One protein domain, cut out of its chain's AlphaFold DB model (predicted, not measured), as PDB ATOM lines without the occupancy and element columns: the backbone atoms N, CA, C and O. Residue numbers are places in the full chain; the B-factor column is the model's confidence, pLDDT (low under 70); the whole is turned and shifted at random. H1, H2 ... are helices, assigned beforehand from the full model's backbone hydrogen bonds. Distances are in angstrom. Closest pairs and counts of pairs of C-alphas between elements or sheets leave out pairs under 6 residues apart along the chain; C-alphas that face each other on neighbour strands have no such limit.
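What this domain is: This is residues 354 to 423 of the 546 residues of an uncharacterized protein of Stylophora pistillata (UniProt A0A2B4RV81). Three helices form a loose row, with H1 in the middle, H3 packed beside it and H2 across a gap; the link from H2 runs back along that gap to H3, whose far end, residues 418 to 421, sticks out with 422 and 423. The 70 printed residues hold three named helices, H1, H2, H3 in chain order, and no named strand: all helix. The whole is only just compact, close to loose, with a radius of gyration of the C-alphas of 13.3 A, and elongated, spanning 45 by 25 by 17 A.

How they stand to each other: H1, residues 354 to 368, touches H3, residues 404 to 421, with the closest C-alphas, of Lys 364 and Lys 407, 5.1 A apart. They run opposite ways at a shallow tilt of 26 degrees. H2, residues 377 to 391, is near H1, their closest C-alphas 8.1 A apart. H2 and H3 are apart. Every O i to N i+4 pair is within hydrogen-bond range in H2, 9 of 11 in H1 and 11 of 14 in H3.

Where its parts are: H1 begins at C-alpha 354 (190.221, 181.313, 138.352) and is 20.7 A long. H2 is 20.9 A long. H3, 26.9 A long, ends at C-alpha 421 (195.095, 189.605, 125.141).

The domain as a whole: The farthest C-alphas, of Glu 378 and Gln 423, are 45.2 A apart. The printed part has no cut. The link from H2 to H3, residues 392 to 403, is long. No printed residue is under 70 in pLDDT.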
ATOM      1  N   ALA A 354     189.816 182.198 137.254       87.56
ATOM      2  CA  ALA A 354     190.221 181.313 138.352       87.56
ATOM      3  C   ALA A 354     190.269 179.858 137.879       87.56
ATOM      4  O   ALA A 354     191.342 179.282 137.831       87.56
ATOM      5  N   LEU A 355     189.170 179.334 137.328       85.56
ATOM      6  CA  LEU A 355     189.109 177.949 136.838       85.56
ATOM      7  C   LEU A 355     190.208 177.602 135.818       85.56
ATOM      8  O   LEU A 355     190.752 176.498 135.839       85.56
ATOM      9  N   TYR A 356     190.543 178.533 134.918       87.12
ATOM     10  CA  TYR A 356     191.619 178.332 133.948       87.12
ATOM     11  C   TYR A 356     192.982 178.269 134.645       87.12
ATOM     12  O   TYR A 356     193.756 177.340 134.413       87.12
ATOM     13  N   VAL A 357     193.263 179.243 135.511       88.06
ATOM     14  CA  VAL A 357     194.513 179.330 136.270       88.06
ATOM     15  C   VAL A 357     194.662 178.120 137.195       88.06
ATOM     16  O   VAL A 357     195.695 177.458 137.136       88.06
ATOM     17  N   ASP A 358     193.619 177.751 137.934       87.00
ATOM     18  CA  ASP A 358     193.572 176.613 138.857       87.00
ATOM     19  C   ASP A 358     193.848 175.291 138.137       87.00
ATOM     20  O   ASP A 358     194.576 174.438 138.643       87.00
ATOM     21  N   THR A 359     193.329 175.123 136.914       85.75
ATOM     22  CA  THR A 359     193.577 173.922 136.099       85.75
ATOM     23  C   THR A 359     195.072 173.736 135.836       85.75
ATOM     24  O   THR A 359     195.628 172.660 136.075       85.75
ATOM     25  N   TRP A 360     195.761 174.787 135.386       84.69
ATOM     26  CA  TRP A 360     197.189 174.706 135.070       84.69
ATOM     27  C   TRP A 360     198.079 174.778 136.317       84.69
ATOM     28  O   TRP A 360     199.117 174.108 136.363       84.69
ATOM     29  N   LEU A 361     197.656 175.500 137.358       86.38
ATOM     30  CA  LEU A 361     198.287 175.492 138.679       86.38
ATOM     31  C   LEU A 361     198.105 174.174 139.417       86.38
ATOM     32  O   LEU A 361     198.935 173.859 140.246       86.38
ATOM     33  N   LYS A 362     197.118 173.341 139.092       86.75
ATOM     34  CA  LYS A 362     197.059 171.960 139.589       86.75
ATOM     35  C   LYS A 362     198.091 171.067 138.901       86.75
ATOM     36  O   LYS A 362     198.680 170.185 139.523       86.75
ATOM     37  N   ILE A 363     198.324 171.277 137.605       82.50
ATOM     38  CA  ILE A 363     199.242 170.459 136.795       82.50
ATOM     39  C   ILE A 363     200.709 170.808 137.089       82.50
ATOM     40  O   ILE A 363     201.561 169.914 137.130       82.50
ATOM     41  N   LYS A 364     201.028 172.089 137.302       82.44
ATOM     42  CA  LYS A 364     202.409 172.574 137.468       82.44
ATOM     43  C   LYS A 364     203.121 171.999 138.715       82.44
ATOM     44  O   LYS A 364     204.208 171.448 138.524       82.44
ATOM     45  N   PRO A 365     202.576 172.047 139.946       82.06
ATOM     46  CA  PRO A 365     203.150 171.422 141.140       82.06
ATOM     47  C   PRO A 365     203.220 169.903 141.007       82.06
ATOM     48  O   PRO A 365     204.285 169.330 141.226       82.06
ATOM     49  N   LYS A 366     202.151 169.258 140.501       84.62
ATOM     50  CA  LYS A 366     202.148 167.812 140.208       84.62
ATOM     51  C   LYS A 366     203.303 167.385 139.309       84.62
ATOM     52  O   LYS A 366     203.811 166.288 139.462       84.62
ATOM     53  N   SER A 367     203.724 168.259 138.397       81.81
ATOM     54  CA  SER A 367     204.835 168.015 137.470       81.81
ATOM     55  C   SER A 367     206.187 168.523 137.984       81.81
ATOM     56  O   SER A 367     207.221 168.246 137.381       81.81
ATOM     57  N   SER A 368     206.214 169.318 139.053       81.62
ATOM     58  CA  SER A 368     207.451 169.888 139.604       81.62
ATOM     59  C   SER A 368     208.140 168.940 140.581       81.62
ATOM     60  O   SER A 368     209.361 169.010 140.707       81.62
ATOM     61  N   GLY A 369     207.379 168.026 141.189       83.38
ATOM     62  CA  GLY A 369     207.823 167.257 142.347       83.38
ATOM     63  C   GLY A 369     207.599 168.030 143.648       83.38
ATOM     64  O   GLY A 369     207.165 169.182 143.626       83.38
ATOM     65  N   TYR A 370     207.877 167.377 144.774       84.69
ATOM     66  CA  TYR A 370     207.757 167.986 146.096       84.69
ATOM     67  C   TYR A 370     208.862 169.027 146.356       84.69
ATOM     68  O   TYR A 370     209.966 168.877 145.821       84.69
ATOM     69  N   PRO A 371     208.596 170.055 147.186       83.00
ATOM     70  CA  PRO A 371     209.627 170.967 147.684       83.00
ATOM     71  C   PRO A 371     210.768 170.230 148.399       83.00
ATOM     72  O   PRO A 371     210.569 169.146 148.945       83.00
ATOM     73  N   ALA A 372     211.953 170.845 148.466       81.06
ATOM     74  CA  ALA A 372     213.137 170.231 149.080       81.06
ATOM     75  C   ALA A 372     212.934 169.849 150.560       81.06
ATOM     76  O   ALA A 372     213.500 168.863 151.029       81.06
ATOM     77  N   TRP A 373     212.083 170.581 151.283       83.12
ATOM     78  CA  TRP A 373     211.762 170.314 152.685       83.12
ATOM     79  C   TRP A 373     210.784 169.139 152.888       83.12
ATOM     80  O   TRP A 373     210.661 168.638 154.004       83.12
ATOM     81  N   CYS A 374     210.104 168.667 151.835       85.19
ATOM     82  CA  CYS A 374     209.127 167.573 151.877       85.19
ATOM     83  C   CYS A 374     209.790 166.198 151.670       85.19
ATOM     84  O   CYS A 374     209.640 165.572 150.620       85.19
ATOM     85  N   GLN A 375     210.516 165.713 152.678       83.38
ATOM     86  CA  GLN A 375     211.216 164.420 152.613       83.38
ATOM     87  C   GLN A 375     210.392 163.268 153.207       83.38
ATOM     88  O   GLN A 375     210.467 162.135 152.734       83.38
ATOM     89  N   LYS A 376     209.582 163.556 154.232       89.81
ATOM     90  CA  LYS A 376     208.745 162.575 154.943       89.81
ATOM     91  C   LYS A 376     207.290 162.623 154.488       89.81
ATOM     92  O   LYS A 376     206.815 163.639 153.982       89.81
ATOM     93  N   GLU A 377     206.560 161.536 154.713       86.81
ATOM     94  CA  GLU A 377     205.164 161.412 154.279       86.81
ATOM     95  C   GLU A 377     204.227 162.392 155.009       86.81
ATOM     96  O   GLU A 377     203.299 162.934 154.401       86.81
ATOM     97  N   GLU A 378     204.515 162.724 156.275       89.31
ATOM     98  CA  GLU A 378     203.763 163.749 157.009       89.31
ATOM     99  C   GLU A 378     203.953 165.141 156.389       89.31
ATOM    100  O   GLU A 378     203.007 165.920 156.306       89.31
ATOM    101  N   GLN A 379     205.160 165.446 155.897       89.00
ATOM    102  CA  GLN A 379     205.470 166.733 155.263       89.00
ATOM    103  C   GLN A 379     204.791 166.865 153.900       89.00
ATOM    104  O   GLN A 379     204.260 167.925 153.582       89.00
ATOM    105  N   LYS A 380     204.738 165.779 153.118       88.69
ATOM    106  CA  LYS A 380     203.983 165.744 151.856       88.69
ATOM    107  C   LYS A 380     202.488 165.960 152.092       88.69
ATOM    108  O   LYS A 380     201.864 166.747 151.382       88.69
ATOM    109  N   SER A 381     201.932 165.298 153.108       88.56
ATOM    110  CA  SER A 381     200.531 165.465 153.517       88.56
ATOM    111  C   SER A 381     200.248 166.902 153.946       88.56
ATOM    112  O   SER A 381     199.267 167.499 153.503       88.56
ATOM    113  N   HIS A 382     201.155 167.487 154.732       89.12
ATOM    114  CA  HIS A 382     201.080 168.885 155.136       89.12
ATOM    115  C   HIS A 382     201.125 169.838 153.934       89.12
ATOM    116  O   HIS A 382     200.278 170.719 153.836       89.12
ATOM    117  N   TYR A 383     202.036 169.624 152.982       87.06
ATOM    118  CA  TYR A 383     202.125 170.424 151.757       87.06
ATOM    119  C   TYR A 383     200.821 170.399 150.950       87.06
ATOM    120  O   TYR A 383     200.313 171.448 150.560       87.06
ATOM    121  N   VAL A 384     200.235 169.215 150.739       88.06
ATOM    122  CA  VAL A 384     198.957 169.076 150.020       88.06
ATOM    123  C   VAL A 384     197.815 169.773 150.762       88.06
ATOM    124  O   VAL A 384     197.007 170.455 150.128       88.06
ATOM    125  N   GLN A 385     197.761 169.645 152.090       90.06
ATOM    126  CA  GLN A 385     196.763 170.329 152.909       90.06
ATOM    127  C   GLN A 385     196.907 171.851 152.809       90.06
ATOM    128  O   GLN A 385     195.924 172.536 152.536       90.06
ATOM    129  N   GLN A 386     198.120 172.385 152.960       89.06
ATOM    130  CA  GLN A 386     198.348 173.825 152.869       89.06
ATOM    131  C   GLN A 386     198.042 174.371 151.470       89.06
ATOM    132  O   GLN A 386     197.489 175.462 151.346       89.06
ATOM    133  N   TYR A 387     198.350 173.609 150.414       87.81
ATOM    134  CA  TYR A 387     198.011 173.992 149.043       87.81
ATOM    135  C   TYR A 387     196.494 174.089 148.850       87.81
ATOM    136  O   TYR A 387     196.003 175.043 148.252       87.81
ATOM    137  N   LYS A 388     195.729 173.158 149.432       90.12
ATOM    138  CA  LYS A 388     194.265 173.231 149.443       90.12
ATOM    139  C   LYS A 388     193.752 174.427 150.246       90.12
ATOM    140  O   LYS A 388     192.850 175.114 149.785       90.12
ATOM    141  N   GLU A 389     194.310 174.683 151.426       90.44
ATOM    142  CA  GLU A 389     193.884 175.787 152.296       90.44
ATOM    143  C   GLU A 389     194.160 177.166 151.682       90.44
ATOM    144  O   GLU A 389     193.332 178.067 151.810       90.44
ATOM    145  N   ARG A 390     195.306 177.337 151.011       86.69
ATOM    146  CA  ARG A 390     195.725 178.632 150.452       86.69
ATOM    147  C   ARG A 390     195.254 178.877 149.025       86.69
ATOM    148  O   ARG A 390     194.816 179.983 148.728       86.69
ATOM    149  N   GLU A 391     195.338 177.869 148.160       86.31
ATOM    150  CA  GLU A 391     195.015 178.004 146.731       86.31
ATOM    151  C   GLU A 391     193.620 177.468 146.390       86.31
ATOM    152  O   GLU A 391     193.123 177.693 145.292       86.31
ATOM    153  N   GLY A 392     192.974 176.721 147.294       86.81
ATOM    154  CA  GLY A 392     191.707 176.045 147.000       86.81
ATOM    155  C   GLY A 392     191.848 174.863 146.034       86.81
ATOM    156  O   GLY A 392     190.847 174.385 145.503       86.81
ATOM    157  N   ILE A 393     193.073 174.385 145.785       86.25
ATOM    158  CA  ILE A 393     193.365 173.347 144.788       86.25
ATOM    159  C   ILE A 393     193.675 172.015 145.475       86.25
ATOM    160  O   ILE A 393     194.678 171.868 146.170       86.25
ATOM    161  N   ASP A 394     192.860 170.997 145.195       85.88
ATOM    162  CA  ASP A 394     193.126 169.627 145.635       85.88
ATOM    163  C   ASP A 394     194.261 168.981 144.825       85.88
ATOM    164  O   ASP A 394     194.104 168.644 143.639       85.88
ATOM    165  N   LEU A 395     195.404 168.770 145.480       85.31
ATOM    166  CA  LEU A 395     196.507 167.963 144.966       85.31
ATOM    167  C   LEU A 395     196.368 166.507 145.429       85.31
ATOM    168  O   LEU A 395     195.857 166.222 146.504       85.31
ATOM    169  N   ASP A 396     196.830 165.583 144.590       81.94
ATOM    170  CA  ASP A 396     196.868 164.156 144.912       81.94
ATOM    171  C   ASP A 396     198.320 163.777 145.207       81.94
ATOM    172  O   ASP A 396     199.181 163.958 144.338       81.94
ATOM    173  N   LEU A 397     198.563 163.274 146.421       80.31
ATOM    174  CA  LEU A 397     199.880 162.900 146.939       80.31
ATOM    175  C   LEU A 397     200.632 161.951 145.994       80.31
ATOM    176  O   LEU A 397     201.834 162.120 145.778       80.31
ATOM    177  N   ALA A 398     199.929 160.986 145.394       79.38
ATOM    178  CA  ALA A 398     200.533 159.958 144.546       79.38
ATOM    179  C   ALA A 398     200.889 160.468 143.140       79.38
ATOM    180  O   ALA A 398     201.688 159.859 142.430       79.38
ATOM    181  N   MET A 399     200.296 161.589 142.723       80.69
ATOM    182  CA  MET A 399     200.432 162.142 141.373       80.69
ATOM    183  C   MET A 399     201.477 163.261 141.275       80.69
ATOM    184  O   MET A 399     201.661 163.825 140.193       80.69
ATOM    185  N   ILE A 400     202.143 163.606 142.382       85.19
ATOM    186  CA  ILE A 400     203.229 164.590 142.403       85.19
ATOM    187  C   ILE A 400     204.542 163.884 142.049       85.19
ATOM    188  O   ILE A 400     205.139 163.188 142.868       85.19
ATOM    189  N   ALA A 401     205.003 164.084 140.816       81.94
ATOM    190  CA  ALA A 401     206.238 163.513 140.293       81.94
ATOM    191  C   ALA A 401     206.926 164.482 139.321       81.94
ATOM    192  O   ALA A 401     206.283 165.176 138.530       81.94
ATOM    193  N   LYS A 402     208.262 164.517 139.342       84.06
ATOM    194  CA  LYS A 402     209.045 165.402 138.472       84.06
ATOM    195  C   LYS A 402     208.839 165.021 136.999       84.06
ATOM    196  O   LYS A 402     209.289 163.973 136.548       84.06
ATOM    197  N   ASN A 403     208.189 165.900 136.243       82.62
ATOM    198  CA  ASN A 403     207.955 165.788 134.807       82.62
ATOM    199  C   ASN A 403     208.252 167.143 134.129       82.62
ATOM    200  O   ASN A 403     207.377 168.015 134.062       82.62
ATOM    201  N   PRO A 404     209.484 167.343 133.622       76.88
ATOM    202  CA  PRO A 404     209.905 168.614 133.037       76.88
ATOM    203  C   PRO A 404     209.052 169.068 131.846       76.88
ATOM    204  O   PRO A 404     208.711 170.246 131.763       76.88
ATOM    205  N   GLY A 405     208.659 168.145 130.958       74.50
ATOM    206  CA  GLY A 405     207.855 168.462 129.774       74.50
ATOM    207  C   GLY A 405     206.458 168.957 130.142       74.50
ATOM    208  O   GLY A 405     206.047 170.039 129.728       74.50
ATOM    209  N   ARG A 406     205.757 168.225 131.015       71.69
ATOM    210  CA  ARG A 406     204.421 168.617 131.493       71.69
ATOM    211  C   ARG A 406     204.456 169.931 132.280       71.69
ATOM    212  O   ARG A 406     203.569 170.767 132.112       71.69
ATOM    213  N   LYS A 407     205.503 170.152 133.087       78.88
ATOM    214  CA  LYS A 407     205.734 171.425 133.790       78.88
ATOM    215  C   LYS A 407     205.919 172.582 132.806       78.88
ATOM    216  O   LYS A 407     205.328 173.643 133.010       78.88
ATOM    217  N   ALA A 408     206.713 172.385 131.752       75.38
ATOM    218  CA  ALA A 408     206.943 173.394 130.726       75.38
ATOM    219  C   ALA A 408     205.647 173.751 129.984       75.38
ATOM    220  O   ALA A 408     205.347 174.935 129.854       75.38
ATOM    221  N   THR A 409     204.836 172.761 129.595       74.88
ATOM    222  CA  THR A 409     203.524 172.994 128.968       74.88
ATOM    223  C   THR A 409     202.585 173.763 129.893       74.88
ATOM    224  O   THR A 409     202.012 174.766 129.479       74.88
ATOM    225  N   ALA A 410     202.465 173.363 131.163       76.75
ATOM    226  CA  ALA A 410     201.612 174.074 132.117       76.75
ATOM    227  C   ALA A 410     202.062 175.532 132.320       76.75
ATOM    228  O   ALA A 410     201.231 176.439 132.335       76.75
ATOM    229  N   LYS A 411     203.379 175.778 132.411       81.31
ATOM    230  CA  LYS A 411     203.943 177.137 132.484       81.31
ATOM    231  C   LYS A 411     203.665 177.933 131.206       81.31
ATOM    232  O   LYS A 411     203.301 179.102 131.289       81.31
ATOM    233  N   LEU A 412     203.811 177.312 130.035       80.38
ATOM    234  CA  LEU A 412     203.546 177.952 128.750       80.38
ATOM    235  C   LEU A 412     202.080 178.374 128.624       80.38
ATOM    236  O   LEU A 412     201.821 179.485 128.173       80.38
ATOM    237  N   MET A 413     201.140 177.528 129.052       79.31
ATOM    238  CA  MET A 413     199.710 177.843 129.014       79.31
ATOM    239  C   MET A 413     199.368 179.016 129.936       79.31
ATOM    240  O   MET A 413     198.726 179.963 129.491       79.31
ATOM    241  N   LEU A 414     199.885 179.018 131.171       79.88
ATOM    242  CA  LEU A 414     199.720 180.142 132.104       79.88
ATOM    243  C   LEU A 414     200.276 181.458 131.535       79.88
ATOM    244  O   LEU A 414     199.599 182.484 131.582       79.88
ATOM    245  N   ASN A 415     201.481 181.430 130.958       81.81
ATOM    246  CA  ASN A 415     202.156 182.639 130.477       81.81
ATOM    247  C   ASN A 415     201.583 183.157 129.145       81.81
ATOM    248  O   ASN A 415     201.414 184.364 128.966       81.81
ATOM    249  N   SER A 416     201.265 182.260 128.207       79.50
ATOM    250  CA  SER A 416     200.756 182.639 126.877       79.50
ATOM    251  C   SER A 416     199.338 183.198 126.947       79.50
ATOM    252  O   SER A 416     198.971 184.047 126.134       79.50
ATOM    253  N   PHE A 417     198.551 182.764 127.938       80.06
ATOM    254  CA  PHE A 417     197.181 183.223 128.138       80.06
ATOM    255  C   PHE A 417     197.088 184.748 128.253       80.06
ATOM    256  O   PHE A 417     196.276 185.366 127.569       80.06
ATOM    257  N   TRP A 418     197.959 185.366 129.057       83.06
ATOM    258  CA  TRP A 418     197.943 186.819 129.237       83.06
ATOM    259  C   TRP A 418     198.478 187.571 128.012       83.06
ATOM    260  O   TRP A 418     197.918 188.592 127.613       83.06
ATOM    261  N   GLY A 419     199.532 187.043 127.379       82.62
ATOM    262  CA  GLY A 419     200.146 187.645 126.190       82.62
ATOM    263  C   GLY A 419     199.190 187.747 124.999       82.62
ATOM    264  O   GLY A 419     199.217 188.744 124.278       82.62
ATOM    265  N   ASN A 420     198.293 186.771 124.835       84.12
ATOM    266  CA  ASN A 420     197.306 186.763 123.754       84.12
ATOM    267  C   ASN A 420     196.327 187.948 123.821       84.12
ATOM    268  O   ASN A 420     195.928 188.466 122.780       84.12
ATOM    269  N   PHE A 421     195.977 188.438 125.016       85.62
ATOM    270  CA  PHE A 421     195.095 189.605 125.141       85.62
ATOM    271  C   PHE A 421     195.740 190.895 124.615       85.62
ATOM    272  O   PHE A 421     195.032 191.754 124.092       85.62
ATOM    273  N   GLY A 422     197.064 191.024 124.746       85.50
ATOM    274  CA  GLY A 422     197.847 192.176 124.286       85.50
ATOM    275  C   GLY A 422     198.509 191.969 122.923       85.50
ATOM    276  O   GLY A 422     199.390 192.741 122.547       85.50
ATOM    277  N   GLN A 423     198.144 190.909 122.200       84.50
ATOM    278  CA  GLN A 423     198.769 190.569 120.932       84.50
ATOM    279  C   GLN A 423     198.471 191.635 119.874       84.50
ATOM    280  O   GLN A 423     197.316 191.933 119.581       84.50
TER     281      GLN A 423